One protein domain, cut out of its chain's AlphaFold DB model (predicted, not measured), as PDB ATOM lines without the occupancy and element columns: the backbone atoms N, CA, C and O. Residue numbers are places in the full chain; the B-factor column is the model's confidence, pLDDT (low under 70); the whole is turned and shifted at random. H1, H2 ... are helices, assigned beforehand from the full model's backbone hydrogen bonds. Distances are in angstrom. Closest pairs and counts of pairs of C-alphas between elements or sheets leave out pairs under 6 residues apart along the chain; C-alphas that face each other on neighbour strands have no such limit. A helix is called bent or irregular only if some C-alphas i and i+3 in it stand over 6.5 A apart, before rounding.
ATOM      1  N   LEU A   4       8.472  28.406  21.983       79.75
ATOM      2  CA  LEU A   4       7.416  29.416  21.886       79.75
ATOM      3  C   LEU A   4       7.339  30.019  20.472       79.75
ATOM      4  O   LEU A   4       6.269  30.045  19.879       79.75
ATOM      5  N   LEU A   5       8.483  30.363  19.867       80.69
ATOM      6  CA  LEU A   5       8.552  30.788  18.460       80.69
ATOM      7  C   LEU A   5       8.081  29.689  17.496       80.69
ATOM      8  O   LEU A   5       7.322  29.969  16.575       80.69
ATOM      9  N   LYS A   6       8.462  28.428  17.734       80.88
ATOM     10  CA  LYS A   6       8.010  27.291  16.917       80.88
ATOM     11  C   LYS A   6       6.495  27.074  17.026       80.88
ATOM     12  O   LYS A   6       5.861  26.772  16.022       80.88
ATOM     13  N   ALA A   7       5.918  27.267  18.213       80.00
ATOM     14  CA  ALA A   7       4.473  27.203  18.423       80.00
ATOM     15  C   ALA A   7       3.734  28.354  17.720       80.00
ATOM     16  O   ALA A   7       2.730  28.110  17.061       80.00
ATOM     17  N   ILE A   8       4.265  29.581  17.787       83.00
ATOM     18  CA  ILE A   8       3.709  30.741  17.077       83.00
ATOM     19  C   ILE A   8       3.726  30.499  15.560       83.00
ATOM     20  O   ILE A   8       2.692  30.623  14.907       83.00
ATOM     21  N   PHE A   9       4.863  30.082  14.995       79.81
ATOM     22  CA  PHE A   9       4.953  29.765  13.565       79.81
ATOM     23  C   PHE A   9       4.058  28.586  13.165       79.81
ATOM     24  O   PHE A   9       3.429  28.643  12.115       79.81
ATOM     25  N   GLY A  10       3.941  27.558  14.014       79.69
ATOM     26  CA  GLY A  10       3.021  26.437  13.803       79.69
ATOM     27  C   GLY A  10       1.544  26.850  13.800       79.69
ATOM     28  O   GLY A  10       0.742  26.314  13.036       79.69
ATOM     29  N   PHE A  11       1.176  27.835  14.619       81.00
ATOM     30  CA  PHE A  11      -0.168  28.405  14.618       81.00
ATOM     31  C   PHE A  11      -0.443  29.181  13.322       81.00
ATOM     32  O   PHE A  11      -1.475  28.971  12.687       81.00
ATOM     33  N   PHE A  12       0.512  30.000  12.868       81.38
ATOM     34  CA  PHE A  12       0.391  30.709  11.592       81.38
ATOM     35  C   PHE A  12       0.285  29.757  10.401       81.38
ATOM     36  O   PHE A  12      -0.594  29.945   9.562       81.38
ATOM     37  N   THR A  13       1.109  28.707  10.333       78.88
ATOM     38  CA  THR A  13       1.021  27.723   9.243       78.88
ATOM     39  C   THR A  13      -0.309  26.975   9.241       78.88
ATOM     40  O   THR A  13      -0.837  26.675   8.172       78.88
ATOM     41  N   SER A  14      -0.899  26.751  10.417       81.12
ATOM     42  CA  SER A  14      -2.225  26.139  10.557       81.12
ATOM     43  C   SER A  14      -3.370  27.067  10.131       81.12
ATOM     44  O   SER A  14      -4.436  26.584   9.755       81.12
ATOM     45  N   LEU A  15      -3.165  28.389  10.151       85.00
ATOM     46  CA  LEU A  15      -4.153  29.385   9.721       85.00
ATOM     47  C   LEU A  15      -4.149  29.644   8.211       85.00
ATOM     48  O   LEU A  15      -5.190  30.015   7.666       85.00
ATOM     49  N   ILE A  16      -3.024  29.427   7.520       84.88
ATOM     50  CA  ILE A  16      -2.902  29.645   6.065       84.88
ATOM     51  C   ILE A  16      -4.064  29.009   5.277       84.88
ATOM     52  O   ILE A  16      -4.661  29.705   4.454       84.88
ATOM     53  N   PRO A  17      -4.474  27.747   5.532       83.50
ATOM     54  CA  PRO A  17      -5.573  27.123   4.803       83.50
ATOM     55  C   PRO A  17      -6.924  27.824   4.987       83.50
ATOM     56  O   PRO A  17      -7.735  27.808   4.058       83.50
ATOM     57  N   PHE A  18      -7.168  28.412   6.161       87.00
ATOM     58  CA  PHE A  18      -8.392  29.153   6.471       87.00
ATOM     59  C   PHE A  18      -8.382  30.530   5.816       87.00
ATOM     60  O   PHE A  18      -9.367  30.910   5.186       87.00
ATOM     61  N   ILE A  19      -7.254  31.240   5.902       89.88
ATOM     62  CA  ILE A  19      -7.057  32.540   5.247       89.88
ATOM     63  C   ILE A  19      -7.223  32.395   3.733       89.88
ATOM     64  O   ILE A  19      -7.915  33.192   3.109       89.88
ATOM     65  N   GLU A  20      -6.654  31.344   3.147       90.19
ATOM     66  CA  GLU A  20      -6.815  31.037   1.727       90.19
ATOM     67  C   GLU A  20      -8.284  30.792   1.350       90.19
ATOM     68  O   GLU A  20      -8.756  31.286   0.330       90.19
ATOM     69  N   THR A  21      -9.022  30.051   2.177       91.56
ATOM     70  CA  THR A  21     -10.438  29.756   1.919       91.56
ATOM     71  C   THR A  21     -11.294  31.022   2.000       91.56
ATOM     72  O   THR A  21     -12.132  31.258   1.127       91.56
ATOM     73  N   LEU A  22     -11.040  31.873   3.002       92.81
ATOM     74  CA  LEU A  22     -11.650  33.200   3.116       92.81
ATOM     75  C   LEU A  22     -11.345  34.047   1.879       92.81
ATOM     76  O   LEU A  22     -12.266  34.571   1.256       92.81
ATOM     77  N   PHE A  23     -10.074  34.122   1.485       93.88
ATOM     78  CA  PHE A  23      -9.635  34.868   0.311       93.88
ATOM     79  C   PHE A  23     -10.364  34.413  -0.959       93.88
ATOM     80  O   PHE A  23     -10.982  35.233  -1.633       93.88
ATOM     81  N   LEU A  24     -10.373  33.108  -1.244       93.81
ATOM     82  CA  LEU A  24     -11.047  32.549  -2.418       93.81
ATOM     83  C   LEU A  24     -12.544  32.863  -2.422       93.81
ATOM     84  O   LEU A  24     -13.066  33.356  -3.420       93.81
ATOM     85  N   SER A  25     -13.234  32.631  -1.303       94.44
ATOM     86  CA  SER A  25     -14.672  32.906  -1.203       94.44
ATOM     87  C   SER A  25     -15.013  34.383  -1.410       94.44
ATOM     88  O   SER A  25     -15.981  34.706  -2.098       94.44
ATOM     89  N   PHE A  26     -14.188  35.282  -0.869       93.94
ATOM     90  CA  PHE A  26     -14.395  36.719  -0.969       93.94
ATOM     91  C   PHE A  26     -14.135  37.227  -2.386       93.94
ATOM     92  O   PHE A  26     -14.940  37.979  -2.931       93.94
ATOM     93  N   VAL A  27     -13.031  36.797  -3.002       93.31
ATOM     94  CA  VAL A  27     -12.664  37.208  -4.360       93.31
ATOM     95  C   VAL A  27     -13.678  36.684  -5.375       93.31
ATOM     96  O   VAL A  27     -14.176  37.464  -6.184       93.31
ATOM     97  N   ILE A  28     -14.046  35.400  -5.307       93.88
ATOM     98  CA  ILE A  28     -15.043  34.817  -6.216       93.88
ATOM     99  C   ILE A  28     -16.388  35.532  -6.058       93.88
ATOM    100  O   ILE A  28     -16.971  35.966  -7.048       93.88
ATOM    101  N   GLY A  29     -16.874  35.716  -4.827       92.12
ATOM    102  CA  GLY A  29     -18.155  36.385  -4.618       92.12
ATOM    103  C   GLY A  29     -18.148  37.875  -4.988       92.12
ATOM    104  O   GLY A  29     -19.172  38.388  -5.442       92.12
ATOM    105  N   ARG A  30     -16.990  38.554  -4.923       91.62
ATOM    106  CA  ARG A  30     -16.812  39.906  -5.480       91.62
ATOM    107  C   ARG A  30     -17.003  39.922  -6.996       91.62
ATOM    108  O   ARG A  30     -17.695  40.806  -7.489       91.62
ATOM    109  N   TYR A  31     -16.430  38.959  -7.723       90.69
ATOM    110  CA  TYR A  31     -16.634  38.837  -9.174       90.69
ATOM    111  C   TYR A  31     -18.071  38.456  -9.549       90.69
ATOM    112  O   TYR A  31     -18.527  38.787 -10.638       90.69
ATOM    113  N   LEU A  32     -18.800  37.800  -8.644       91.25
ATOM    114  CA  LEU A  32     -20.222  37.483  -8.807       91.25
ATOM    115  C   LEU A  32     -21.157  38.586  -8.282       91.25
ATOM    116  O   LEU A  32     -22.373  38.407  -8.298       91.25
ATOM    117  N   HIS A  33     -20.612  39.711  -7.803       91.06
ATOM    118  CA  HIS A  33     -21.358  40.850  -7.255       91.06
ATOM    119  C   HIS A  33     -22.369  40.485  -6.149       91.06
ATOM    120  O   HIS A  33     -23.385  41.159  -5.985       91.06
ATOM    121  N   SER A  34     -22.106  39.432  -5.366       91.56
ATOM    122  CA  SER A  34     -23.041  38.955  -4.342       91.56
ATOM    123  C   SER A  34     -22.330  38.499  -3.073       91.56
ATOM    124  O   SER A  34     -21.670  37.459  -3.039       91.56
ATOM    125  N   THR A  35     -22.536  39.251  -1.990       91.19
ATOM    126  CA  THR A  35     -22.022  38.921  -0.652       91.19
ATOM    127  C   THR A  35     -22.608  37.613  -0.126       91.19
ATOM    128  O   THR A  35     -21.906  36.830   0.513       91.19
ATOM    129  N   SER A  36     -23.879  37.335  -0.429       93.62
ATOM    130  CA  SER A  36     -24.537  36.083  -0.050       93.62
ATOM    131  C   SER A  36     -23.861  34.881  -0.709       93.62
ATOM    132  O   SER A  36     -23.628  33.875  -0.042       93.62
ATOM    133  N   LEU A  37     -23.466  34.998  -1.986       91.75
ATOM    134  CA  LEU A  37     -22.705  33.948  -2.668       91.75
ATOM    135  C   LEU A  37     -21.316  33.759  -2.052       91.75
ATOM    136  O   LEU A  37     -20.907  32.614  -1.893       91.75
ATOM    137  N   SER A  38     -20.624  34.826  -1.633       91.69
ATOM    138  CA  SER A  38     -19.348  34.695  -0.907       91.69
ATOM    139  C   SER A  38     -19.495  33.813   0.335       91.69
ATOM    140  O   SER A  38     -18.682  32.920   0.555       91.69
ATOM    141  N   ILE A  39     -20.553  34.026   1.127       93.81
ATOM    142  CA  ILE A  39     -20.816  33.252   2.351       93.81
ATOM    143  C   ILE A  39     -21.121  31.788   2.011       93.81
ATOM    144  O   ILE A  39     -20.568  30.883   2.633       93.81
ATOM    145  N   VAL A  40     -21.956  31.539   0.999       94.56
ATOM    146  CA  VAL A  40     -22.283  30.175   0.552       94.56
ATOM    147  C   VAL A  40     -21.035  29.443   0.054       94.56
ATOM    148  O   VAL A  40     -20.795  28.304   0.450       94.56
ATOM    149  N   ILE A  41     -20.204  30.101  -0.760       93.50
ATOM    150  CA  ILE A  41     -18.944  29.545  -1.272       93.50
ATOM    151  C   ILE A  41     -17.975  29.275  -0.122       93.50
ATOM    152  O   ILE A  41     -17.337  28.227  -0.102       93.50
ATOM    153  N   PHE A  42     -17.883  30.175   0.857       93.38
ATOM    154  CA  PHE A  42     -17.047  29.981   2.038       93.38
ATOM    155  C   PHE A  42     -17.444  28.725   2.818       93.38
ATOM    156  O   PHE A  42     -16.600  27.870   3.088       93.38
ATOM    157  N   ILE A  43     -18.737  28.578   3.121       93.25
ATOM    158  CA  ILE A  43     -19.276  27.406   3.818       93.25
ATOM    159  C   ILE A  43     -19.015  26.142   2.992       93.25
ATOM    160  O   ILE A  43     -18.492  25.162   3.521       93.25
ATOM    161  N   ALA A  44     -19.299  26.169   1.688       92.00
ATOM    162  CA  ALA A  44     -19.067  25.034   0.798       92.00
ATOM    163  C   ALA A  44     -17.586  24.625   0.757       92.00
ATOM    164  O   ALA A  44     -17.271  23.438   0.857       92.00
ATOM    165  N   LEU A  45     -16.662  25.585   0.666       90.69
ATOM    166  CA  LEU A  45     -15.226  25.311   0.674       90.69
ATOM    167  C   LEU A  45     -14.756  24.755   2.016       90.69
ATOM    168  O   LEU A  45     -13.954  23.826   2.022       90.69
ATOM    169  N   ILE A  46     -15.284  25.238   3.145       90.12
ATOM    170  CA  ILE A  46     -14.991  24.658   4.463       90.12
ATOM    171  C   ILE A  46     -15.478  23.211   4.547       90.12
ATOM    172  O   ILE A  46     -14.704  22.336   4.928       90.12
ATOM    173  N   PHE A  47     -16.726  22.930   4.174       89.94
ATOM    174  CA  PHE A  47     -17.272  21.572   4.247       89.94
ATOM    175  C   PHE A  47     -16.509  20.603   3.342       89.94
ATOM    176  O   PHE A  47     -16.109  19.517   3.762       89.94
ATOM    177  N   THR A  48     -16.244  21.015   2.107       87.44
ATOM    178  CA  THR A  48     -15.504  20.195   1.144       87.44
ATOM    179  C   THR A  48     -14.030  20.019   1.518       87.44
ATOM    180  O   THR A  48     -13.411  19.024   1.129       87.44
ATOM    181  N   SER A  49     -13.485  20.918   2.347       81.38
ATOM    182  CA  SER A  49     -12.130  20.818   2.886       81.38
ATOM    183  C   SER A  49     -11.905  19.584   3.772       81.38
ATOM    184  O   SER A  49     -10.765  19.129   3.862       81.38
ATOM    185  N   PHE A  50     -12.962  19.021   4.375       81.50
ATOM    186  CA  PHE A  50     -12.895  17.791   5.177       81.50
ATOM    187  C   PHE A  50     -12.848  16.520   4.328       81.50
ATOM    188  O   PHE A  50     -12.309  15.509   4.768       81.50
ATOM    189  N   ILE A  51     -13.412  16.567   3.119       82.75
ATOM    190  CA  ILE A  51     -13.490  15.415   2.220       82.75
ATOM    191  C   ILE A  51     -12.225  15.391   1.361       82.75
ATOM    192  O   ILE A  51     -11.377  14.517   1.524       82.75
ATOM    193  N   TRP A  52     -12.069  16.361   0.455       79.56
ATOM    194  CA  TRP A  52     -11.008  16.376  -0.562       79.56
ATOM    195  C   TRP A  52     -10.350  17.761  -0.653       79.56
ATOM    196  O   TRP A  52     -10.419  18.454  -1.671       79.56
ATOM    197  N   HIS A  53      -9.675  18.155   0.430       77.81
ATOM    198  CA  HIS A  53      -9.097  19.490   0.624       77.81
ATOM    199  C   HIS A  53      -8.347  20.063  -0.590       77.81
ATOM    200  O   HIS A  53      -8.567  21.208  -0.978       77.81
ATOM    201  N   SER A  54      -7.466  19.266  -1.200       83.12
ATOM    202  CA  SER A  54      -6.601  19.722  -2.295       83.12
ATOM    203  C   SER A  54      -7.363  19.945  -3.606       83.12
ATOM    204  O   SER A  54      -7.096  20.915  -4.315       83.12
ATOM    205  N   LEU A  55      -8.336  19.084  -3.919       86.31
ATOM    206  CA  LEU A  55      -9.074  19.146  -5.180       86.31
ATOM    207  C   LEU A  55     -10.031  20.343  -5.200       86.31
ATOM    208  O   LEU A  55     -10.031  21.119  -6.151       86.31
ATOM    209  N   PHE A  56     -10.802  20.537  -4.130       87.81
ATOM    210  CA  PHE A  56     -11.772  21.632  -4.065       87.81
ATOM    211  C   PHE A  56     -11.105  23.008  -4.042       87.81
ATOM    212  O   PHE A  56     -11.585  23.932  -4.698       87.81
ATOM    213  N   LYS A  57      -9.949  23.141  -3.379       88.00
ATOM    214  CA  LYS A  57      -9.152  24.372  -3.448       88.00
ATOM    215  C   LYS A  57      -8.593  24.631  -4.839       88.00
ATOM    216  O   LYS A  57      -8.653  25.764  -5.302       88.00
ATOM    217  N   ALA A  58      -8.090  23.604  -5.521       91.56
ATOM    218  CA  ALA A  58      -7.617  23.738  -6.896       91.56
ATOM    219  C   ALA A  58      -8.731  24.216  -7.841       91.56
ATOM    220  O   ALA A  58      -8.512  25.127  -8.638       91.56
ATOM    221  N   ILE A  59      -9.940  23.663  -7.697       92.31
ATOM    222  CA  ILE A  59     -11.120  24.095  -8.455       92.31
ATOM    223  C   ILE A  59     -11.476  25.547  -8.122       92.31
ATOM    224  O   ILE A  59     -11.700  26.339  -9.032       92.31
ATOM    225  N   ALA A  60     -11.483  25.933  -6.845       92.50
ATOM    226  CA  ALA A  60     -11.773  27.308  -6.440       92.50
ATOM    227  C   ALA A  60     -10.768  28.316  -7.022       92.50
ATOM    228  O   ALA A  60     -11.170  29.363  -7.523       92.50
ATOM    229  N   TRP A  61      -9.475  27.983  -7.031       95.00
ATOM    230  CA  TRP A  61      -8.447  28.785  -7.697       95.00
ATOM    231  C   TRP A  61      -8.680  28.889  -9.209       95.00
ATOM    232  O   TRP A  61      -8.584  29.985  -9.760       95.00
ATOM    233  N   ALA A  62      -9.036  27.785  -9.873       94.38
ATOM    234  CA  ALA A  62      -9.371  27.795 -11.296       94.38
ATOM    235  C   ALA A  62     -10.573  28.707 -11.588       94.38
ATOM    236  O   ALA A  62     -10.502  29.559 -12.471       94.38
ATOM    237  N   VAL A  63     -11.652  28.584 -10.808       93.75
ATOM    238  CA  VAL A  63     -12.856  29.422 -10.930       93.75
ATOM    239  C   VAL A  63     -12.525  30.894 -10.696       93.75
ATOM    240  O   VAL A  63     -12.969  31.748 -11.460       93.75
ATOM    241  N   MET A  64     -11.710  31.204  -9.686       94.31
ATOM    242  CA  MET A  64     -11.276  32.571  -9.407       94.31
ATOM    243  C   MET A  64     -10.533  33.186 -10.602       94.31
ATOM    244  O   MET A  64     -10.854  34.298 -11.016       94.31
ATOM    245  N   VAL A  65      -9.565  32.462 -11.175       93.06
ATOM    246  CA  VAL A  65      -8.786  32.929 -12.334       93.06
ATOM    247  C   VAL A  65      -9.661  33.076 -13.568       93.06
ATOM    248  O   VAL A  65      -9.560  34.087 -14.259       93.06
ATOM    249  N   TYR A  66     -10.544  32.108 -13.821       93.50
ATOM    250  CA  TYR A  66     -11.504  32.185 -14.913       93.50
ATOM    251  C   TYR A  66     -12.314  33.480 -14.824       93.50
ATOM    252  O   TYR A  66     -12.282  34.280 -15.755       93.50
ATOM    253  N   LEU A  67     -12.951  33.730 -13.674       91.38
ATOM    254  CA  LEU A  67     -13.764  34.924 -13.456       91.38
ATOM    255  C   LEU A  67     -12.945  36.210 -13.595       91.38
ATOM    256  O   LEU A  67     -13.387  37.147 -14.254       91.38
ATOM    257  N   MET A  68     -11.734  36.251 -13.041       90.56
ATOM    258  CA  MET A  68     -10.850  37.414 -13.137       90.56
ATOM    259  C   MET A  68     -10.507  37.773 -14.592       90.56
ATOM    260  O   MET A  68     -10.504  38.953 -14.950       90.56
ATOM    261  N   VAL A  69     -10.258  36.773 -15.440       89.62
ATOM    262  CA  VAL A  69      -9.912  36.968 -16.856       89.62
ATOM    263  C   VAL A  69     -11.146  37.259 -17.712       89.62
ATOM    264  O   VAL A  69     -11.094  38.122 -18.584       89.62
ATOM    265  N   THR A  70     -12.276  36.590 -17.469       87.12
ATOM    266  CA  THR A  70     -13.492  36.816 -18.266       87.12
ATOM    267  C   THR A  70     -14.168  38.142 -17.946       87.12
ATOM    268  O   THR A  70     -14.686  38.798 -18.845       87.12
ATOM    269  N   VAL A  71     -14.152  38.571 -16.679       80.31
ATOM    270  CA  VAL A  71     -14.772  39.839 -16.257       80.31
ATOM    271  C   VAL A  71     -13.977  41.044 -16.767       80.31
ATOM    272  O   VAL A  71     -14.557  42.090 -17.037       80.31
ATOM    273  N   SER A  72     -12.665  40.901 -16.971       71.56
ATOM    274  CA  SER A  72     -11.814  41.970 -17.508       71.56
ATOM    275  C   SER A  72     -11.910  42.152 -19.035       71.56
ATOM    276  O   SER A  72     -11.205  43.001 -19.571       71.56
ATOM    277  N   GLN A  73     -12.792  41.409 -19.728       65.94
ATOM    278  CA  GLN A  73     -13.139  41.503 -21.164       65.94
ATOM    279  C   GLN A  73     -11.972  41.517 -22.177       65.94
ATOM    280  O   GLN A  73     -12.198  41.659 -23.375       65.94
ATOM    281  N   SER A  74     -10.726  41.341 -21.744       63.22
ATOM    282  CA  SER A  74      -9.551  41.538 -22.601       63.22
ATOM    283  C   SER A  74      -9.134  40.291 -23.375       63.22
ATOM    284  O   SER A  74      -8.352  40.380 -24.317       63.22
ATOM    285  N   SER A  75      -9.621  39.116 -22.971       66.75
ATOM    286  CA  SER A  75      -9.097  37.825 -23.417       66.75
ATOM    287  C   SER A  75     -10.215  36.909 -23.914       66.75
ATOM    288  O   SER A  75     -11.296  36.864 -23.331       66.75
ATOM    289  N   GLY A  76      -9.960  36.138 -24.975       85.06
ATOM    290  CA  GLY A  76     -10.923  35.156 -25.482       85.06
ATOM    291  C   GLY A  76     -11.253  34.072 -24.447       85.06
ATOM    292  O   GLY A  76     -10.383  33.645 -23.688       85.06
ATOM    293  N   VAL A  77     -12.499  33.581 -24.448       87.19
ATOM    294  CA  VAL A  77     -12.998  32.566 -23.492       87.19
ATOM    295  C   VAL A  77     -12.089  31.334 -23.435       87.19
ATOM    296  O   VAL A  77     -11.801  30.823 -22.357       87.19
ATOM    297  N   VAL A  78     -11.565  30.898 -24.585       89.00
ATOM    298  CA  VAL A  78     -10.634  29.762 -24.677       89.00
ATOM    299  C   VAL A  78      -9.360  30.007 -23.865       89.00
ATOM    300  O   VAL A  78      -8.921  29.127 -23.129       89.00
ATOM    301  N   PHE A  79      -8.793  31.213 -23.938       90.19
ATOM    302  CA  PHE A  79      -7.612  31.577 -23.155       90.19
ATOM    303  C   PHE A  79      -7.914  31.574 -21.652       90.19
ATOM    304  O   PHE A  79      -7.136  31.024 -20.875       90.19
ATOM    305  N   ALA A  80      -9.068  32.115 -21.245       90.56
ATOM    306  CA  ALA A  80      -9.492  32.121 -19.845       90.56
ATOM    307  C   ALA A  80      -9.636  30.699 -19.277       90.56
ATOM    308  O   ALA A  80      -9.185  30.431 -18.163       90.56
ATOM    309  N   VAL A  81     -10.216  29.775 -20.051       92.38
ATOM    310  CA  VAL A  81     -10.359  28.364 -19.657       92.38
ATOM    311  C   VAL A  81      -8.996  27.690 -19.519       92.38
ATOM    312  O   VAL A  81      -8.738  27.051 -18.500       92.38
ATOM    313  N   ILE A  82      -8.102  27.858 -20.499       93.56
ATOM    314  CA  ILE A  82      -6.754  27.272 -20.444       93.56
ATOM    315  C   ILE A  82      -6.005  27.795 -19.217       93.56
ATOM    316  O   ILE A  82      -5.461  27.005 -18.446       93.56
ATOM    317  N   LEU A  83      -6.017  29.111 -18.991       92.88
ATOM    318  CA  LEU A  83      -5.322  29.716 -17.859       92.88
ATOM    319  C   LEU A  83      -5.894  29.240 -16.517       92.88
ATOM    320  O   LEU A  83      -5.133  28.909 -15.610       92.88
ATOM    321  N   ALA A  84      -7.220  29.144 -16.400       93.62
ATOM    322  CA  ALA A  84      -7.886  28.626 -15.209       93.62
ATOM    323  C   ALA A  84      -7.468  27.183 -14.892       93.62
ATOM    324  O   ALA A  84      -7.127  26.877 -13.747       93.62
ATOM    325  N   VAL A  85      -7.432  26.310 -15.905       94.50
ATOM    326  CA  VAL A  85      -6.991  24.915 -15.751       94.50
ATOM    327  C   VAL A  85      -5.518  24.850 -15.347       94.50
ATOM    328  O   VAL A  85      -5.173  24.100 -14.434       94.50
ATOM    329  N   VAL A  86      -4.657  25.659 -15.969       95.31
ATOM    330  CA  VAL A  86      -3.225  25.718 -15.637       95.31
ATOM    331  C   VAL A  86      -3.020  26.160 -14.188       95.31
ATOM    332  O   VAL A  86      -2.309  25.485 -13.446       95.31
ATOM    333  N   VAL A  87      -3.672  27.237 -13.740       95.19
ATOM    334  CA  VAL A  87      -3.504  27.737 -12.366       95.19
ATOM    335  C   VAL A  87      -4.086  26.769 -11.334       95.19
ATOM    336  O   VAL A  87      -3.432  26.488 -10.327       95.19
ATOM    337  N   GLY A  88      -5.267  26.198 -11.590       93.38
ATOM    338  CA  GLY A  88      -5.843  25.163 -10.729       93.38
ATOM    339  C   GLY A  88      -4.936  23.933 -10.620       93.38
ATOM    340  O   GLY A  88      -4.676  23.444  -9.519       93.38
ATOM    341  N   GLY A  89      -4.381  23.482 -11.748       92.25
ATOM    342  CA  GLY A  89      -3.424  22.378 -11.807       92.25
ATOM    343  C   GLY A  89      -2.139  22.662 -11.027       92.25
ATOM    344  O   GLY A  89      -1.727  21.840 -10.208       92.25
ATOM    345  N   ILE A  90      -1.542  23.846 -11.204       93.88
ATOM    346  CA  ILE A  90      -0.363  24.282 -10.437       93.88
ATOM    347  C   ILE A  90      -0.672  24.261  -8.942       93.88
ATOM    348  O   ILE A  90       0.098  23.704  -8.160       93.88
ATOM    349  N   ARG A  91      -1.817  24.812  -8.524       91.38
ATOM    350  CA  ARG A  91      -2.193  24.852  -7.109       91.38
ATOM    351  C   ARG A  91      -2.381  23.457  -6.515       91.38
ATOM    352  O   ARG A  91      -1.957  23.234  -5.378       91.38
ATOM    353  N   PHE A  92      -2.979  22.531  -7.265       91.00
ATOM    354  CA  PHE A  92      -3.119  21.130  -6.863       91.00
ATOM    355  C   PHE A  92      -1.752  20.468  -6.645       91.00
ATOM    356  O   PHE A  92      -1.517  19.841  -5.610       91.00
ATOM    357  N   VAL A  93      -0.824  20.649  -7.591       90.62
ATOM    358  CA  VAL A  93       0.538  20.103  -7.500       90.62
ATOM    359  C   VAL A  93       1.301  20.715  -6.323       90.62
ATOM    360  O   VAL A  93       1.908  19.973  -5.552       90.62
ATOM    361  N   LEU A  94       1.215  22.035  -6.124       88.75
ATOM    362  CA  LEU A  94       1.833  22.725  -4.987       88.75
ATOM    363  C   LEU A  94       1.339  22.174  -3.647       88.75
ATOM    364  O   LEU A  94       2.150  21.904  -2.766       88.75
ATOM    365  N   GLU A  95       0.032  21.939  -3.494       84.88
ATOM    366  CA  GLU A  95      -0.503  21.341  -2.264       84.88
ATOM    367  C   GLU A  95       0.084  19.954  -2.005       84.88
ATOM    368  O   GLU A  95       0.426  19.612  -0.873       84.88
ATOM    369  N   LYS A  96       0.197  19.152  -3.066       83.81
ATOM    370  CA  LYS A  96       0.708  17.786  -2.988       83.81
ATOM    371  C   LYS A  96       2.194  17.745  -2.631       83.81
ATOM    372  O   LYS A  96       2.618  16.792  -1.987       83.81
ATOM    373  N   ILE A  97       2.963  18.756  -3.037       86.88
ATOM    374  CA  ILE A  97       4.375  18.911  -2.666       86.88
ATOM    375  C   ILE A  97       4.501  19.390  -1.217       86.88
ATOM    376  O   ILE A  97       5.294  18.830  -0.478       86.88
ATOM    377  N   ILE A  98       3.711  20.382  -0.794       80.88
ATOM    378  CA  ILE A  98       3.804  20.982   0.552       80.88
ATOM    379  C   ILE A  98       3.342  20.021   1.659       80.88
ATOM    380  O   ILE A  98       3.816  20.109   2.787       80.88
ATOM    381  N   ARG A  99       2.384  19.134   1.364       69.56
ATOM    382  CA  ARG A  99       1.859  18.147   2.326       69.56
ATOM    383  C   ARG A  99       2.608  16.808   2.329       69.56
ATOM    384  O   ARG A  99       2.232  15.934   3.110       69.56
ATOM    385  N   ARG A 100       3.589  16.622   1.442       55.12
ATOM    386  CA  ARG A 100       4.555  15.517   1.513       55.12
ATOM    387  C   ARG A 100       5.722  15.921   2.397       55.12
ATOM    388  O   ARG A 100       6.205  15.023   3.113       55.12
TER     389      ARG A 100
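AT A GLANCE: This is residues 4 to 100 of the 100 residues of an uncharacterized protein of Thermoactinomyces mirandus (UniProt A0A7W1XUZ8). Four helical rods lie side by side: H2 folds back sharply on itself as arms H2a and H2b, H1b packs on both, and H3 covers another side of H2b. The first residues, 4 to 16, stick out as an arm beyond this body. The printed part has 97 residues with three named helices, H1, H2 and H3 in that order, and is all helix with mostly aligned packing. It is elongated, 50 by 30 by 25 A, and only just compact, close to loose, with a radius of gyration of the C-alphas of 14.8 A.

HOW THE PARTS SIT: By its hydrogen bonds H1, residues 4 to 31, was assigned as one helix, but it is bent, with C-alphas 14 and 17 6.7 A apart; its arms H1a, residues 4 to 14, and H1b, residues 17 to 31, stand at 38 degrees, only just steep. H2, residues 35 to 71, likewise assigned as one helix, is bent with C-alphas 51 and 54 9.3 A apart, into H2a, residues 35 to 51, and H2b, residues 54 to 71. H1b and H2a form a hairpin and touch, closest at the C-alphas of Gly 29 and Ser 38, 4.2 A, opposite ways at 36 degrees, only just steep. H1b touches H2b, closest at the C-alphas of Ile 28 and Met 64, 5.4 A, the same way at a shallow tilt of 28 degrees. H2a touches H2b with residues 45 to 49 alone, closest at the C-alphas of Thr 48 and Phe 56, 6.6 A. H3, residues 77 to 98, forms a hairpin with H2b, closest at the C-alphas of Ala 62 and Ala 84, 4.3 A, but is apart from H1b. Every O i to N i+4 pair is within hydrogen-bond range in H1a, H1b, H2b and H3, and 11 of 13 in H2a.

IN THESE COORDINATES: H1a begins at C-alpha 4, (7.416, 29.416, 21.886). H2a is 25.2 A long and H2b 25.8 A. H3, 31.5 A long, ends at C-alpha 98, (3.804, 20.982, 0.552).

THE WHOLE: The C-alphas of Leu 4 and Gly 76 are the two farthest apart, 51.1 A. The printed part has no cut, and both links are tight. Residues 73 to 75 and 99 to 100 have pLDDT under 70.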